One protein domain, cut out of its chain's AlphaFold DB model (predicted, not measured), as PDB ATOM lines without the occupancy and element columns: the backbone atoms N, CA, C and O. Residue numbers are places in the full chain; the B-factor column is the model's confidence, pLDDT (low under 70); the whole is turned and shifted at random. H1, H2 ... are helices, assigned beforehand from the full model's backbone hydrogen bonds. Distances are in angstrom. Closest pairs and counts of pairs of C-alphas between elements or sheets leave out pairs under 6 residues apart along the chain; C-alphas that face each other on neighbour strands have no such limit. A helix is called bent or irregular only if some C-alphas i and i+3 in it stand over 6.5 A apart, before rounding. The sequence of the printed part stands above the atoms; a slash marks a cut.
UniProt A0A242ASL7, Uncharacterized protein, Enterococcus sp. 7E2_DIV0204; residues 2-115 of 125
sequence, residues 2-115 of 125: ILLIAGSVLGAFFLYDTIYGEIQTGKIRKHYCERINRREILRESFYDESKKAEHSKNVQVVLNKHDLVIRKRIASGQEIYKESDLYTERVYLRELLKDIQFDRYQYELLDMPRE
ATOM      1  N   ILE A   2     -40.148  14.940  12.244       48.44
ATOM      2  CA  ILE A   2     -39.731  14.333  13.540       48.44
ATOM      3  C   ILE A   2     -40.521  13.039  13.854       48.44
ATOM      4  O   ILE A   2     -40.169  12.279  14.747       48.44
ATOM      5  N   LEU A   3     -41.549  12.715  13.062       43.84
ATOM      6  CA  LEU A   3     -42.483  11.617  13.349       43.84
ATOM      7  C   LEU A   3     -41.994  10.202  12.986       43.84
ATOM      8  O   LEU A   3     -42.609   9.234  13.416       43.84
ATOM      9  N   LEU A   4     -40.900  10.049  12.234       44.84
ATOM     10  CA  LEU A   4     -40.432   8.727  11.780       44.84
ATOM     11  C   LEU A   4     -39.472   8.029  12.758       44.84
ATOM     12  O   LEU A   4     -39.398   6.805  12.765       44.84
ATOM     13  N   ILE A   5     -38.777   8.780  13.618       49.31
ATOM     14  CA  ILE A   5     -37.741   8.221  14.508       49.31
ATOM     15  C   ILE A   5     -38.364   7.600  15.770       49.31
ATOM     16  O   ILE A   5     -37.893   6.581  16.265       49.31
ATOM     17  N   ALA A   6     -39.480   8.149  16.262       49.44
ATOM     18  CA  ALA A   6     -40.186   7.583  17.417       49.44
ATOM     19  C   ALA A   6     -40.836   6.219  17.104       49.44
ATOM     20  O   ALA A   6     -40.868   5.338  17.964       49.44
ATOM     21  N   GLY A   7     -41.299   6.014  15.863       42.81
ATOM     22  CA  GLY A   7     -41.896   4.750  15.426       42.81
ATOM     23  C   GLY A   7     -40.893   3.593  15.334       42.81
ATOM     24  O   GLY A   7     -41.243   2.460  15.659       42.81
ATOM     25  N   SER A   8     -39.636   3.864  14.958       54.44
ATOM     26  CA  SER A   8     -38.610   2.819  14.831       54.44
ATOM     27  C   SER A   8     -38.074   2.344  16.183       54.44
ATOM     28  O   SER A   8     -37.787   1.160  16.338       54.44
ATOM     29  N   VAL A   9     -37.972   3.235  17.175       55.62
ATOM     30  CA  VAL A   9     -37.498   2.881  18.526       55.62
ATOM     31  C   VAL A   9     -38.550   2.068  19.282       55.62
ATOM     32  O   VAL A   9     -38.212   1.049  19.877       55.62
ATOM     33  N   LEU A  10     -39.829   2.454  19.199       52.38
ATOM     34  CA  LEU A  10     -40.925   1.669  19.780       52.38
ATOM     35  C   LEU A  10     -41.048   0.297  19.104       52.38
ATOM     36  O   LEU A  10     -41.149  -0.709  19.798       52.38
ATOM     37  N   GLY A  11     -40.961   0.231  17.770       51.81
ATOM     38  CA  GLY A  11     -40.964  -1.040  17.037       51.81
ATOM     39  C   GLY A  11     -39.802  -1.962  17.424       51.81
ATOM     40  O   GLY A  11     -40.008  -3.161  17.600       51.81
ATOM     41  N   ALA A  12     -38.605  -1.407  17.633       57.19
ATOM     42  CA  ALA A  12     -37.451  -2.163  18.115       57.19
ATOM     43  C   ALA A  12     -37.643  -2.671  19.553       57.19
ATOM     44  O   ALA A  12     -37.271  -3.805  19.834       57.19
ATOM     45  N   PHE A  13     -38.264  -1.884  20.436       56.91
ATOM     46  CA  PHE A  13     -38.567  -2.302  21.810       56.91
ATOM     47  C   PHE A  13     -39.603  -3.431  21.849       56.91
ATOM     48  O   PHE A  13     -39.398  -4.435  22.522       56.91
ATOM     49  N   PHE A  14     -40.670  -3.323  21.052       54.94
ATOM     50  CA  PHE A  14     -41.677  -4.381  20.928       54.94
ATOM     51  C   PHE A  14     -41.096  -5.671  20.348       54.94
ATOM     52  O   PHE A  14     -41.413  -6.751  20.847       54.94
ATOM     53  N   LEU A  15     -40.242  -5.576  19.323       54.69
ATOM     54  CA  LEU A  15     -39.542  -6.729  18.748       54.69
ATOM     55  C   LEU A  15     -38.554  -7.343  19.743       54.69
ATOM     56  O   LEU A  15     -38.470  -8.559  19.853       54.69
ATOM     57  N   TYR A  16     -37.842  -6.516  20.505       54.97
ATOM     58  CA  TYR A  16     -36.931  -6.979  21.542       54.97
ATOM     59  C   TYR A  16     -37.690  -7.717  22.652       54.97
ATOM     60  O   TYR A  16     -37.368  -8.864  22.941       54.97
ATOM     61  N   ASP A  17     -38.762  -7.144  23.199       51.59
ATOM     62  CA  ASP A  17     -39.567  -7.793  24.241       51.59
ATOM     63  C   ASP A  17     -40.258  -9.073  23.746       51.59
ATOM     64  O   ASP A  17     -40.355 -10.055  24.487       51.59
ATOM     65  N   THR A  18     -40.697  -9.114  22.482       59.91
ATOM     66  CA  THR A  18     -41.269 -10.339  21.898       59.91
ATOM     67  C   THR A  18     -40.216 -11.417  21.676       59.91
ATOM     68  O   THR A  18     -40.445 -12.555  22.080       59.91
ATOM     69  N   ILE A  19     -39.045 -11.083  21.128       59.94
ATOM     70  CA  ILE A  19     -37.958 -12.046  20.896       59.94
ATOM     71  C   ILE A  19     -37.390 -12.556  22.224       59.94
ATOM     72  O   ILE A  19     -37.237 -13.763  22.409       59.94
ATOM     73  N   TYR A  20     -37.109 -11.672  23.183       56.25
ATOM     74  CA  TYR A  20     -36.603 -12.074  24.499       56.25
ATOM     75  C   TYR A  20     -37.648 -12.866  25.278       56.25
ATOM     76  O   TYR A  20     -37.315 -13.899  25.866       56.25
ATOM     77  N   GLY A  21     -38.914 -12.453  25.216       60.91
ATOM     78  CA  GLY A  21     -40.030 -13.204  25.775       60.91
ATOM     79  C   GLY A  21     -40.152 -14.598  25.157       60.91
ATOM     80  O   GLY A  21     -40.351 -15.573  25.883       60.91
ATOM     81  N   GLU A  22     -39.981 -14.738  23.843       67.62
ATOM     82  CA  GLU A  22     -39.994 -16.031  23.150       67.62
ATOM     83  C   GLU A  22     -38.793 -16.908  23.509       67.62
ATOM     84  O   GLU A  22     -38.992 -18.080  23.826       67.62
ATOM     85  N   ILE A  23     -37.575 -16.358  23.557       65.19
ATOM     86  CA  ILE A  23     -36.363 -17.088  23.962       65.19
ATOM     87  C   ILE A  23     -36.490 -17.573  25.408       65.19
ATOM     88  O   ILE A  23     -36.223 -18.741  25.706       65.19
ATOM     89  N   GLN A  24     -36.920 -16.698  26.318       71.12
ATOM     90  CA  GLN A  24     -37.105 -17.042  27.723       71.12
ATOM     91  C   GLN A  24     -38.211 -18.084  27.889       71.12
ATOM     92  O   GLN A  24     -38.029 -19.064  28.608       71.12
ATOM     93  N   THR A  25     -39.318 -17.950  27.156       70.62
ATOM     94  CA  THR A  25     -40.363 -18.978  27.158       70.62
ATOM     95  C   THR A  25     -39.858 -20.294  26.569       70.62
ATOM     96  O   THR A  25     -40.214 -21.353  27.071       70.62
ATOM     97  N   GLY A  26     -39.024 -20.264  25.530       77.19
ATOM     98  CA  GLY A  26     -38.425 -21.459  24.939       77.19
ATOM     99  C   GLY A  26     -37.575 -22.223  25.951       77.19
ATOM    100  O   GLY A  26     -37.720 -23.438  26.080       77.19
ATOM    101  N   LYS A  27     -36.760 -21.505  26.736       84.44
ATOM    102  CA  LYS A  27     -35.972 -22.079  27.838       84.44
ATOM    103  C   LYS A  27     -36.859 -22.658  28.939       84.44
ATOM    104  O   LYS A  27     -36.642 -23.796  29.343       84.44
ATOM    105  N   ILE A  28     -37.879 -21.912  29.372       86.19
ATOM    106  CA  ILE A  28     -38.850 -22.371  30.376       86.19
ATOM    107  C   ILE A  28     -39.552 -23.638  29.872       86.19
ATOM    108  O   ILE A  28     -39.526 -24.661  30.545       86.19
ATOM    109  N   ARG A  29     -40.112 -23.628  28.657       88.25
ATOM    110  CA  ARG A  29     -40.765 -24.804  28.067       88.25
ATOM    111  C   ARG A  29     -39.823 -26.001  28.049       88.25
ATOM    112  O   ARG A  29     -40.229 -27.070  28.477       88.25
ATOM    113  N   LYS A  30     -38.587 -25.829  27.571       88.69
ATOM    114  CA  LYS A  30     -37.604 -26.917  27.525       88.69
ATOM    115  C   LYS A  30     -37.384 -27.511  28.917       88.69
ATOM    116  O   LYS A  30     -37.526 -28.714  29.083       88.69
ATOM    117  N   HIS A  31     -37.147 -26.664  29.915       92.00
ATOM    118  CA  HIS A  31     -36.927 -27.111  31.285       92.00
ATOM    119  C   HIS A  31     -38.122 -27.899  31.854       92.00
ATOM    120  O   HIS A  31     -37.921 -28.980  32.400       92.00
ATOM    121  N   TYR A  32     -39.358 -27.418  31.669       92.00
ATOM    122  CA  TYR A  32     -40.553 -28.042  32.257       92.00
ATOM    123  C   TYR A  32     -41.210 -29.138  31.404       92.00
ATOM    124  O   TYR A  32     -42.034 -29.868  31.942       92.00
ATOM    125  N   CYS A  33     -40.896 -29.271  30.110       90.62
ATOM    126  CA  CYS A  33     -41.381 -30.371  29.259       90.62
ATOM    127  C   CYS A  33     -40.409 -31.567  29.221       90.62
ATOM    128  O   CYS A  33     -40.805 -32.672  28.850       90.62
ATOM    129  N   GLU A  34     -39.142 -31.377  29.593       90.94
ATOM    130  CA  GLU A  34     -38.147 -32.449  29.625       90.94
ATOM    131  C   GLU A  34     -38.295 -33.320  30.879       90.94
ATOM    132  O   GLU A  34     -38.003 -32.904  31.999       90.94
ATOM    133  N   ARG A  35     -38.681 -34.587  30.678       88.69
ATOM    134  CA  ARG A  35     -38.935 -35.544  31.771       88.69
ATOM    135  C   ARG A  35     -37.748 -35.749  32.713       88.69
ATOM    136  O   ARG A  35     -37.965 -36.032  33.888       88.69
ATOM    137  N   ILE A  36     -36.519 -35.602  32.214       90.75
ATOM    138  CA  ILE A  36     -35.297 -35.740  33.017       90.75
ATOM    139  C   ILE A  36     -35.224 -34.701  34.149       90.75
ATOM    140  O   ILE A  36     -34.727 -35.017  35.227       90.75
ATOM    141  N   ASN A  37     -35.817 -33.518  33.958       92.44
ATOM    142  CA  ASN A  37     -35.809 -32.438  34.947       92.44
ATOM    143  C   ASN A  37     -36.872 -32.631  36.040       92.44
ATOM    144  O   ASN A  37     -36.837 -31.950  37.063       92.44
ATOM    145  N   ARG A  38     -37.816 -33.575  35.867       93.50
ATOM    146  CA  ARG A  38     -38.939 -33.786  36.801       93.50
ATOM    147  C   ARG A  38     -38.465 -33.932  38.244       93.50
ATOM    148  O   ARG A  38     -39.016 -33.296  39.133       93.50
ATOM    149  N   ARG A  39     -37.466 -34.785  38.478       91.56
ATOM    150  CA  ARG A  39     -36.987 -35.088  39.833       91.56
ATOM    151  C   ARG A  39     -36.355 -33.868  40.500       91.56
ATOM    152  O   ARG A  39     -36.589 -33.640  41.680       91.56
ATOM    153  N   GLU A  40     -35.583 -33.087  39.749       93.38
ATOM    154  CA  GLU A  40     -34.976 -31.846  40.237       93.38
ATOM    155  C   GLU A  40     -36.046 -30.824  40.628       93.38
ATOM    156  O   GLU A  40     -36.028 -30.337  41.754       93.38
ATOM    157  N   ILE A  41     -37.034 -30.600  39.757       94.69
ATOM    158  CA  ILE A  41     -38.154 -29.680  40.001       94.69
ATOM    159  C   ILE A  41     -38.929 -30.070  41.266       94.69
ATOM    160  O   ILE A  41     -39.242 -29.214  42.093       94.69
ATOM    161  N   LEU A  42     -39.244 -31.360  41.432       94.19
ATOM    162  CA  LEU A  42     -39.960 -31.850  42.613       94.19
ATOM    163  C   LEU A  42     -39.127 -31.714  43.888       94.19
ATOM    164  O   LEU A  42     -39.658 -31.309  44.918       94.19
ATOM    165  N   ARG A  43     -37.827 -32.006  43.811       92.88
ATOM    166  CA  ARG A  43     -36.899 -31.842  44.930       92.88
ATOM    167  C   ARG A  43     -36.807 -30.384  45.376       92.88
ATOM    168  O   ARG A  43     -36.924 -30.107  46.562       92.88
ATOM    169  N   GLU A  44     -36.586 -29.457  44.446       93.56
ATOM    170  CA  GLU A  44     -36.472 -28.026  44.758       93.56
ATOM    171  C   GLU A  44     -37.774 -27.467  45.322       93.56
ATOM    172  O   GLU A  44     -37.752 -26.773  46.333       93.56
ATOM    173  N   SER A  45     -38.909 -27.849  44.730       94.00
ATOM    174  CA  SER A  45     -40.234 -27.453  45.215       94.00
ATOM    175  C   SER A  45     -40.533 -27.973  46.622       94.00
ATOM    176  O   SER A  45     -41.257 -27.327  47.366       94.00
ATOM    177  N   PHE A  46     -40.001 -29.138  46.989       92.69
ATOM    178  CA  PHE A  46     -40.202 -29.707  48.319       92.69
ATOM    179  C   PHE A  46     -39.358 -29.010  49.396       92.69
ATOM    180  O   PHE A  46     -39.817 -28.836  50.520       92.69
ATOM    181  N   TYR A  47     -38.123 -28.620  49.068       88.00
ATOM    182  CA  TYR A  47     -37.209 -27.994  50.031       88.00
ATOM    183  C   TYR A  47     -37.358 -26.474  50.149       88.00
ATOM    184  O   TYR A  47     -36.973 -25.915  51.175       88.00
ATOM    185  N   ASP A  48     -37.879 -25.802  49.122       91.06
ATOM    186  CA  ASP A  48     -38.000 -24.346  49.077       91.06
ATOM    187  C   ASP A  48     -39.386 -23.930  48.554       91.06
ATOM    188  O   ASP A  48     -39.721 -24.091  47.378       91.06
ATOM    189  N   GLU A  49     -40.196 -23.334  49.431       89.81
ATOM    190  CA  GLU A  49     -41.549 -22.866  49.106       89.81
ATOM    191  C   GLU A  49     -41.544 -21.734  48.059       89.81
ATOM    192  O   GLU A  49     -42.454 -21.626  47.234       89.81
ATOM    193  N   SER A  50     -40.488 -20.911  48.020       93.62
ATOM    194  CA  SER A  50     -40.334 -19.886  46.979       93.62
ATOM    195  C   SER A  50     -40.137 -20.545  45.618       93.62
ATOM    196  O   SER A  50     -40.749 -20.128  44.628       93.62
ATOM    197  N   LYS A  51     -39.341 -21.621  45.572       93.75
ATOM    198  CA  LYS A  51     -39.173 -22.444  44.370       93.75
ATOM    199  C   LYS A  51     -40.459 -23.161  43.997       93.75
ATOM    200  O   LYS A  51     -40.824 -23.150  42.826       93.75
ATOM    201  N   LYS A  52     -41.209 -23.696  44.958       94.31
ATOM    202  CA  LYS A  52     -42.526 -24.309  44.714       94.31
ATOM    203  C   LYS A  52     -43.488 -23.354  44.016       94.31
ATOM    204  O   LYS A  52     -44.112 -23.719  43.010       94.31
ATOM    205  N   ALA A  53     -43.579 -22.115  44.501       94.06
ATOM    206  CA  ALA A  53     -44.385 -21.067  43.882       94.06
ATOM    207  C   ALA A  53     -43.878 -20.713  42.471       94.06
ATOM    208  O   ALA A  53     -44.677 -20.596  41.535       94.06
ATOM    209  N   GLU A  54     -42.557 -20.599  42.294       94.75
ATOM    210  CA  GLU A  54     -41.911 -20.349  41.001       94.75
ATOM    211  C   GLU A  54     -42.215 -21.462  39.981       94.75
ATOM    212  O   GLU A  54     -42.729 -21.180  38.895       94.75
ATOM    213  N   HIS A  55     -41.965 -22.729  40.328       95.81
ATOM    214  CA  HIS A  55     -42.215 -23.873  39.452       95.81
ATOM    215  C   HIS A  55     -43.700 -24.009  39.121       95.81
ATOM    216  O   HIS A  55     -44.038 -24.173  37.949       95.81
ATOM    217  N   SER A  56     -44.596 -23.853  40.098       95.94
ATOM    218  CA  SER A  56     -46.046 -23.890  39.860       95.94
ATOM    219  C   SER A  56     -46.483 -22.823  38.854       95.94
ATOM    220  O   SER A  56     -47.205 -23.114  37.895       95.94
ATOM    221  N   LYS A  57     -45.996 -21.586  39.019       94.62
ATOM    222  CA  LYS A  57     -46.272 -20.479  38.097       94.62
ATOM    223  C   LYS A  57     -45.725 -20.763  36.701       94.62
ATOM    224  O   LYS A  57     -46.437 -20.568  35.716       94.62
ATOM    225  N   ASN A  58     -44.486 -21.228  36.597       93.56
ATOM    226  CA  ASN A  58     -43.848 -21.490  35.311       93.56
ATOM    227  C   ASN A  58     -44.522 -22.648  34.561       93.56
ATOM    228  O   ASN A  58     -44.800 -22.512  33.368       93.56
ATOM    229  N   VAL A  59     -44.879 -23.738  35.248       94.88
ATOM    230  CA  VAL A  59     -45.667 -24.837  34.666       94.88
ATOM    231  C   VAL A  59     -47.011 -24.313  34.152       94.88
ATOM    232  O   VAL A  59     -47.387 -24.607  33.015       94.88
ATOM    233  N   GLN A  60     -47.699 -23.461  34.920       93.19
ATOM    234  CA  GLN A  60     -48.956 -22.845  34.490       93.19
ATOM    235  C   GLN A  60     -48.786 -21.955  33.247       93.19
ATOM    236  O   GLN A  60     -49.630 -21.981  32.349       93.19
ATOM    237  N   VAL A  61     -47.696 -21.187  33.149       91.12
ATOM    238  CA  VAL A  61     -47.378 -20.382  31.956       91.12
ATOM    239  C   VAL A  61     -47.207 -21.274  30.725       91.12
ATOM    240  O   VAL A  61     -47.771 -20.974  29.667       91.12
ATOM    241  N   VAL A  62     -46.474 -22.384  30.851       91.81
ATOM    242  CA  VAL A  62     -46.268 -23.331  29.744       91.81
ATOM    243  C   VAL A  62     -47.589 -24.000  29.351       91.81
ATOM    244  O   VAL A  62     -47.902 -24.057  28.159       91.81
ATOM    245  N   LEU A  63     -48.404 -24.427  30.323       92.00
ATOM    246  CA  LEU A  63     -49.744 -24.983  30.094       92.00
ATOM    247  C   LEU A  63     -50.651 -24.009  29.342       92.00
ATOM    248  O   LEU A  63     -51.248 -24.376  28.331       92.00
ATOM    249  N   ASN A  64     -50.701 -22.749  29.773       90.69
ATOM    250  CA  ASN A  64     -51.527 -21.723  29.139       90.69
ATOM    251  C   ASN A  64     -51.126 -21.494  27.675       90.69
ATOM    252  O   ASN A  64     -51.990 -21.293  26.817       90.69
ATOM    253  N   LYS A  65     -49.822 -21.557  27.368       88.12
ATOM    254  CA  LYS A  65     -49.336 -21.483  25.985       88.12
ATOM    255  C   LYS A  65     -49.740 -22.705  25.164       88.12
ATOM    256  O   LYS A  65     -50.189 -22.525  24.035       88.12
ATOM    257  N   HIS A  66     -49.663 -23.912  25.723       87.81
ATOM    258  CA  HIS A  66     -50.160 -25.119  25.053       87.81
ATOM    259  C   HIS A  66     -51.659 -25.010  24.756       87.81
ATOM    260  O   HIS A  66     -52.071 -25.194  23.614       87.81
ATOM    261  N   ASP A  67     -52.467 -24.620  25.745       87.62
ATOM    262  CA  ASP A  67     -53.911 -24.432  25.581       87.62
ATOM    263  C   ASP A  67     -54.241 -23.343  24.546       87.62
ATOM    264  O   ASP A  67     -55.227 -23.449  23.815       87.62
ATOM    265  N   LEU A  68     -53.427 -22.287  24.442       88.50
ATOM    266  CA  LEU A  68     -53.574 -21.280  23.391       88.50
ATOM    267  C   LEU A  68     -53.285 -21.860  21.999       88.50
ATOM    268  O   LEU A  68     -54.064 -21.623  21.078       88.50
ATOM    269  N   VAL A  69     -52.196 -22.617  21.840       86.69
ATOM    270  CA  VAL A  69     -51.842 -23.254  20.560       86.69
ATOM    271  C   VAL A  69     -52.924 -24.247  20.139       86.69
ATOM    272  O   VAL A  69     -53.375 -24.198  18.998       86.69
ATOM    273  N   ILE A  70     -53.398 -25.087  21.065       86.12
ATOM    274  CA  ILE A  70     -54.496 -26.031  20.822       86.12
ATOM    275  C   ILE A  70     -55.744 -25.277  20.352       86.12
ATOM    276  O   ILE A  70     -56.284 -25.590  19.296       86.12
ATOM    277  N   ARG A  71     -56.175 -24.234  21.076       86.12
ATOM    278  CA  ARG A  71     -57.356 -23.440  20.694       86.12
ATOM    279  C   ARG A  71     -57.219 -22.797  19.316       86.12
ATOM    280  O   ARG A  71     -58.178 -22.823  18.550       86.12
ATOM    281  N   LYS A  72     -56.043 -22.258  18.981       85.75
ATOM    282  CA  LYS A  72     -55.777 -21.682  17.652       85.75
ATOM    283  C   LYS A  72     -55.899 -22.728  16.545       85.75
ATOM    284  O   LYS A  72     -56.534 -22.454  15.533       85.75
ATOM    285  N   ARG A  73     -55.348 -23.927  16.756       85.88
ATOM    286  CA  ARG A  73     -55.446 -25.036  15.796       85.88
ATOM    287  C   ARG A  73     -56.896 -25.480  15.577       85.88
ATOM    288  O   ARG A  73     -57.320 -25.564  14.426       85.88
ATOM    289  N   ILE A  74     -57.673 -25.635  16.655       84.31
ATOM    290  CA  ILE A  74     -59.115 -25.942  16.578       84.31
ATOM    291  C   ILE A  74     -59.846 -24.866  15.769       84.31
ATOM    292  O   ILE A  74     -60.590 -25.191  14.849       84.31
ATOM    293  N   ALA A  75     -59.610 -23.587  16.076       84.00
ATOM    294  CA  ALA A  75     -60.250 -22.477  15.372       84.00
ATOM    295  C   ALA A  75     -59.890 -22.434  13.875       84.00
ATOM    296  O   ALA A  75     -60.715 -22.036  13.061       84.00
ATOM    297  N   SER A  76     -58.682 -22.870  13.505       87.56
ATOM    298  CA  SER A  76     -58.252 -22.993  12.106       87.56
ATOM    299  C   SER A  76     -58.764 -24.248  11.383       87.56
ATOM    300  O   SER A  76     -58.418 -24.449  10.223       87.56
ATOM    301  N   GLY A  77     -59.547 -25.106  12.045       79.56
ATOM    302  CA  GLY A  77     -60.043 -26.360  11.465       79.56
ATOM    303  C   GLY A  77     -58.971 -27.441  11.295       79.56
ATOM    304  O   GLY A  77     -59.193 -28.411  10.578       79.56
ATOM    305  N   GLN A  78     -57.807 -27.291  11.937       79.94
ATOM    306  CA  GLN A  78     -56.781 -28.331  11.954       79.94
ATOM    307  C   GLN A  78     -57.192 -29.434  12.931       79.94
ATOM    308  O   GLN A  78     -57.478 -29.153  14.099       79.94
ATOM    309  N   GLU A  79     -57.181 -30.688  12.478       72.31
ATOM    310  CA  GLU A  79     -57.388 -31.828  13.369       72.31
ATOM    311  C   GLU A  79     -56.269 -31.902  14.415       72.31
ATOM    312  O   GLU A  79     -55.079 -31.808  14.109       72.31
ATOM    313  N   ILE A  80     -56.662 -32.064  15.679       67.44
ATOM    314  CA  ILE A  80     -55.733 -32.239  16.795       67.44
ATOM    315  C   ILE A  80     -55.939 -33.630  17.363       67.44
ATOM    316  O   ILE A  80     -56.933 -33.902  18.039       67.44
ATOM    317  N   TYR A  81     -54.965 -34.499  17.125       72.00
ATOM    318  CA  TYR A  81     -54.959 -35.837  17.696       72.00
ATOM    319  C   TYR A  81     -54.568 -35.796  19.174       72.00
ATOM    320  O   TYR A  81     -53.644 -35.080  19.578       72.00
ATOM    321  N   LYS A  82     -55.257 -36.611  19.981       65.06
ATOM    322  CA  LYS A  82     -54.962 -36.808  21.413       65.06
ATOM    323  C   LYS A  82     -53.558 -37.369  21.667       65.06
ATOM    324  O   LYS A  82     -53.057 -37.217  22.770       65.06
ATOM    325  N   GLU A  83     -52.939 -37.973  20.657       65.06
ATOM    326  CA  GLU A  83     -51.578 -38.523  20.710       65.06
ATOM    327  C   GLU A  83     -50.517 -37.569  20.146       65.06
ATOM    328  O   GLU A  83     -49.343 -37.913  20.086       65.06
ATOM    329  N   SER A  84     -50.901 -36.354  19.735       78.88
ATOM    330  CA  SER A  84     -49.913 -35.360  19.313       78.88
ATOM    331  C   SER A  84     -48.971 -34.996  20.465       78.88
ATOM    332  O   SER A  84     -49.405 -34.906  21.616       78.88
ATOM    333  N   ASP A  85     -47.705 -34.704  20.146       83.69
ATOM    334  CA  ASP A  85     -46.683 -34.282  21.121       83.69
ATOM    335  C   ASP A  85     -47.199 -33.176  22.049       83.69
ATOM    336  O   ASP A  85     -47.005 -33.210  23.259       83.69
ATOM    337  N   LEU A  86     -47.966 -32.238  21.489       83.50
ATOM    338  CA  LEU A  86     -48.568 -31.125  22.215       83.50
ATOM    339  C   LEU A  86     -49.560 -31.579  23.302       83.50
ATOM    340  O   LEU A  86     -49.645 -30.967  24.367       83.50
ATOM    341  N   TYR A  87     -50.340 -32.628  23.037       82.88
ATOM    342  CA  TYR A  87     -51.306 -33.165  23.992       82.88
ATOM    343  C   TYR A  87     -50.604 -33.990  25.075       82.88
ATOM    344  O   TYR A  87     -50.930 -33.852  26.255       82.88
ATOM    345  N   THR A  88     -49.602 -34.780  24.685       89.06
ATOM    346  CA  THR A  88     -48.761 -35.563  25.598       89.06
ATOM    347  C   THR A  88     -47.987 -34.657  26.556       89.06
ATOM    348  O   THR A  88     -48.018 -34.876  27.768       89.06
ATOM    349  N   GLU A  89     -47.366 -33.590  26.046       90.44
ATOM    350  CA  GLU A  89     -46.694 -32.567  26.858       90.44
ATOM    351  C   GLU A  89     -47.674 -31.895  27.824       90.44
ATOM    352  O   GLU A  89     -47.377 -31.733  29.005       90.44
ATOM    353  N   ARG A  90     -48.883 -31.561  27.366       91.31
ATOM    354  CA  ARG A  90     -49.914 -30.958  28.219       91.31
ATOM    355  C   ARG A  90     -50.360 -31.876  29.357       91.31
ATOM    356  O   ARG A  90     -50.575 -31.387  30.465       91.31
ATOM    357  N   VAL A  91     -50.554 -33.169  29.097       92.44
ATOM    358  CA  VAL A  91     -50.908 -34.146  30.141       92.44
ATOM    359  C   VAL A  91     -49.783 -34.230  31.167       92.44
ATOM    360  O   VAL A  91     -50.038 -34.040  32.354       92.44
ATOM    361  N   TYR A  92     -48.545 -34.385  30.701       94.69
ATOM    362  CA  TYR A  92     -47.365 -34.414  31.560       94.69
ATOM    363  C   TYR A  92     -47.238 -33.157  32.435       94.69
ATOM    364  O   TYR A  92     -47.029 -33.258  33.640       94.69
ATOM    365  N   LEU A  93     -47.430 -31.964  31.870       95.25
ATOM    366  CA  LEU A  93     -47.360 -30.707  32.620       95.25
ATOM    367  C   LEU A  93     -48.448 -30.601  33.702       95.25
ATOM    368  O   LEU A  93     -48.203 -30.036  34.767       95.25
ATOM    369  N   ARG A  94     -49.651 -31.143  33.463       95.50
ATOM    370  CA  ARG A  94     -50.719 -31.197  34.478       95.50
ATOM    371  C   ARG A  94     -50.370 -32.140  35.621       95.50
ATOM    372  O   ARG A  94     -50.639 -31.813  36.773       95.50
ATOM    373  N   GLU A  95     -49.787 -33.289  35.299       96.25
ATOM    374  CA  GLU A  95     -49.290 -34.235  36.298       96.25
ATOM    375  C   GLU A  95     -48.161 -33.611  37.117       96.25
ATOM    376  O   GLU A  95     -48.229 -33.627  38.340       96.25
ATOM    377  N   LEU A  96     -47.199 -32.953  36.465       96.38
ATOM    378  CA  LEU A  96     -46.114 -32.246  37.142       96.38
ATOM    379  C   LEU A  96     -46.638 -31.158  38.089       96.38
ATOM    380  O   LEU A  96     -46.189 -31.078  39.227       96.38
ATOM    381  N   LEU A  97     -47.606 -30.345  37.653       96.56
ATOM    382  CA  LEU A  97     -48.214 -29.321  38.509       96.56
ATOM    383  C   LEU A  97     -48.870 -29.940  39.746       96.56
ATOM    384  O   LEU A  97     -48.694 -29.445  40.857       96.56
ATOM    385  N   LYS A  98     -49.609 -31.034  39.549       96.56
ATOM    386  CA  LYS A  98     -50.226 -31.786  40.640       96.56
ATOM    387  C   LYS A  98     -49.157 -32.318  41.597       96.56
ATOM    388  O   LYS A  98     -49.281 -32.150  42.804       96.56
ATOM    389  N   ASP A  99     -48.101 -32.917  41.069       96.19
ATOM    390  CA  ASP A  99     -47.020 -33.488  41.867       96.19
ATOM    391  C   ASP A  99     -46.282 -32.433  42.702       96.19
ATOM    392  O   ASP A  99     -45.926 -32.711  43.845       96.19
ATOM    393  N   ILE A 100     -46.105 -31.220  42.170       95.31
ATOM    394  CA  ILE A 100     -45.565 -30.074  42.915       95.31
ATOM    395  C   ILE A 100     -46.520 -29.676  44.048       95.31
ATOM    396  O   ILE A 100     -46.093 -29.509  45.184       95.31
ATOM    397  N   GLN A 101     -47.818 -29.538  43.766       93.19
ATOM    398  CA  GLN A 101     -48.810 -29.088  44.753       93.19
ATOM    399  C   GLN A 101     -49.005 -30.070  45.913       93.19
ATOM    400  O   GLN A 101     -49.255 -29.640  47.035       93.19
ATOM    401  N   PHE A 102     -48.903 -31.371  45.638       93.12
ATOM    402  CA  PHE A 102     -49.083 -32.440  46.623       93.12
ATOM    403  C   PHE A 102     -47.769 -32.967  47.202       93.12
ATOM    404  O   PHE A 102     -47.769 -34.045  47.793       93.12
ATOM    405  N   ASP A 103     -46.657 -32.253  47.003       90.88
ATOM    406  CA  ASP A 103     -45.349 -32.615  47.553       90.88
ATOM    407  C   ASP A 103     -44.969 -34.070  47.250       90.88
ATOM    408  O   ASP A 103     -44.516 -34.826  48.109       90.88
ATOM    409  N   ARG A 104     -45.143 -34.483  45.985       91.50
ATOM    410  CA  ARG A 104     -44.921 -35.868  45.534       91.50
ATOM    411  C   ARG A 104     -43.531 -36.393  45.903       91.50
ATOM    412  O   ARG A 104     -43.370 -37.595  46.100       91.50
ATOM    413  N   TYR A 105     -42.549 -35.499  46.015       89.25
ATOM    414  CA  TYR A 105     -41.189 -35.830  46.427       89.25
ATOM    415  C   TYR A 105     -41.112 -36.462  47.824       89.25
ATOM    416  O   TYR A 105     -40.233 -37.282  48.067       89.25
ATOM    417  N   GLN A 106     -42.061 -36.171  48.721       88.31
ATOM    418  CA  GLN A 106     -42.141 -36.813  50.034       88.31
ATOM    419  C   GLN A 106     -42.226 -38.342  49.921       88.31
ATOM    420  O   GLN A 106     -41.597 -39.051  50.700       88.31
ATOM    421  N   TYR A 107     -42.969 -38.859  48.940       86.94
ATOM    422  CA  TYR A 107     -43.063 -40.302  48.719       86.94
ATOM    423  C   TYR A 107     -41.751 -40.876  48.179       86.94
ATOM    424  O   TYR A 107     -41.346 -41.948  48.606       86.94
ATOM    425  N   GLU A 108     -41.045 -40.134  47.318       84.50
ATOM    426  CA  GLU A 108     -39.709 -40.538  46.858       84.50
ATOM    427  C   GLU A 108     -38.699 -40.571  48.020       84.50
ATOM    428  O   GLU A 108     -37.820 -41.426  48.040       84.50
ATOM    429  N   LEU A 109     -38.830 -39.682  49.013       83.81
ATOM    430  CA  LEU A 109     -37.996 -39.696  50.221       83.81
ATOM    431  C   LEU A 109     -38.279 -40.897  51.127       83.81
ATOM    432  O   LEU A 109     -37.359 -41.400  51.764       83.81
ATOM    433  N   LEU A 110     -39.526 -41.368  51.207       81.94
ATOM    434  CA  LEU A 110     -39.855 -42.561  51.997       81.94
ATOM    435  C   LEU A 110     -39.175 -43.820  51.447       81.94
ATOM    436  O   LEU A 110     -38.802 -44.689  52.233       81.94
ATOM    437  N   ASP A 111     -38.963 -43.867  50.134       83.69
ATOM    438  CA  ASP A 111     -38.289 -44.967  49.444       83.69
ATOM    439  C   ASP A 111     -36.749 -44.842  49.463       83.69
ATOM    440  O   ASP A 111     -36.051 -45.795  49.111       83.69
ATOM    441  N   MET A 112     -36.195 -43.691  49.870       80.62
ATOM    442  CA  MET A 112     -34.744 -43.486  49.965       80.62
ATOM    443  C   MET A 112     -34.164 -44.039  51.283       80.62
ATOM    444  O   MET A 112     -34.781 -43.872  52.345       80.62
ATOM    445  N   PRO A 113     -32.959 -44.649  51.245       78.25
ATOM    446  CA  PRO A 113     -32.199 -44.999  52.444       78.25
ATOM    447  C   PRO A 113     -32.014 -43.783  53.350       78.25
ATOM    448  O   PRO A 113     -31.862 -42.663  52.862       78.25
ATOM    449  N   ARG A 114     -32.020 -43.992  54.674       71.94
ATOM    450  CA  ARG A 114     -31.938 -42.893  55.652       71.94
ATOM    451  C   ARG A 114     -30.711 -42.014  55.446       71.94
ATOM    452  O   ARG A 114     -30.831 -40.802  55.582       71.94
ATOM    453  N   GLU A 115     -29.576 -42.613  55.091       71.12
ATOM    454  CA  GLU A 115     -28.310 -41.902  54.900       71.12
ATOM    455  C   GLU A 115     -28.363 -40.884  53.748       71.12
ATOM    456  O   GLU A 115     -27.616 -39.910  53.746       71.12
TER     457      GLU A 115
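This is residues 2 to 115 of the 125 residues of an uncharacterized protein of Enterococcus sp. 7E2_DIV0204 (UniProt A0A242ASL7). A long straight arm, residues 3 to 24 of H1, sticks out from a small three-helix bundle, H2, H3 and H4, and lengthens the whole well beyond its body, which without the stretches that stand free spans 43 by 22 by 19 A. H3 and H4 form a hairpin that the end of H1 crosses, while short H5 packs on H2. The 114 printed residues hold five named helices, H1 to H5 in chain order, and no named strand: all helix. The whole is loose, radius of gyration of the C-alphas 19.0 A, and flat, spanning 71 by 37 by 19 A.

Find C-alpha 3 at (-42.483, 11.617, 13.349); from there H1 runs 44.9 A to residue 33, neither bent nor irregular, but only just: C-alphas 3 and 6 are 6.2 A apart. Next come H2, residues 35 to 47, irregular with C-alphas 36 and 39 7.1 A apart, and H3, residues 49 to 75, 38.6 A long. H4, residues 85 to 101, covers 24.3 A; H5, residues 105 to 110, ends at C-alpha 110 (-39.855, -42.561, 51.997).

H2, H3 and H4 are an up and down bundle, each running against the one before. In the hairpin of H3 and H4, look at the closest C-alphas, Ser 56 and Leu 97, 6.0 A apart, at a shallow tilt of 27 degrees. H1 touches H3 with residues 25 to 32 alone, closest at the C-alphas of Arg 29 and Val 62, 5.9 A. H2 touches H5, C-alphas of Leu 42 and Tyr 105 closest at 5.6 A. Every O i to N i+4 pair is within hydrogen-bond range in H3, H4 and H5, against 25 of 27 in H1 and 7 of 9 in H2.

The C-alphas farthest apart, Ile 2 and Arg 114, are 71.5 A apart. The printed part has no cut, and no link is long. Look for pLDDT under 70 at residues 2 to 23, 80 and 82 to 83.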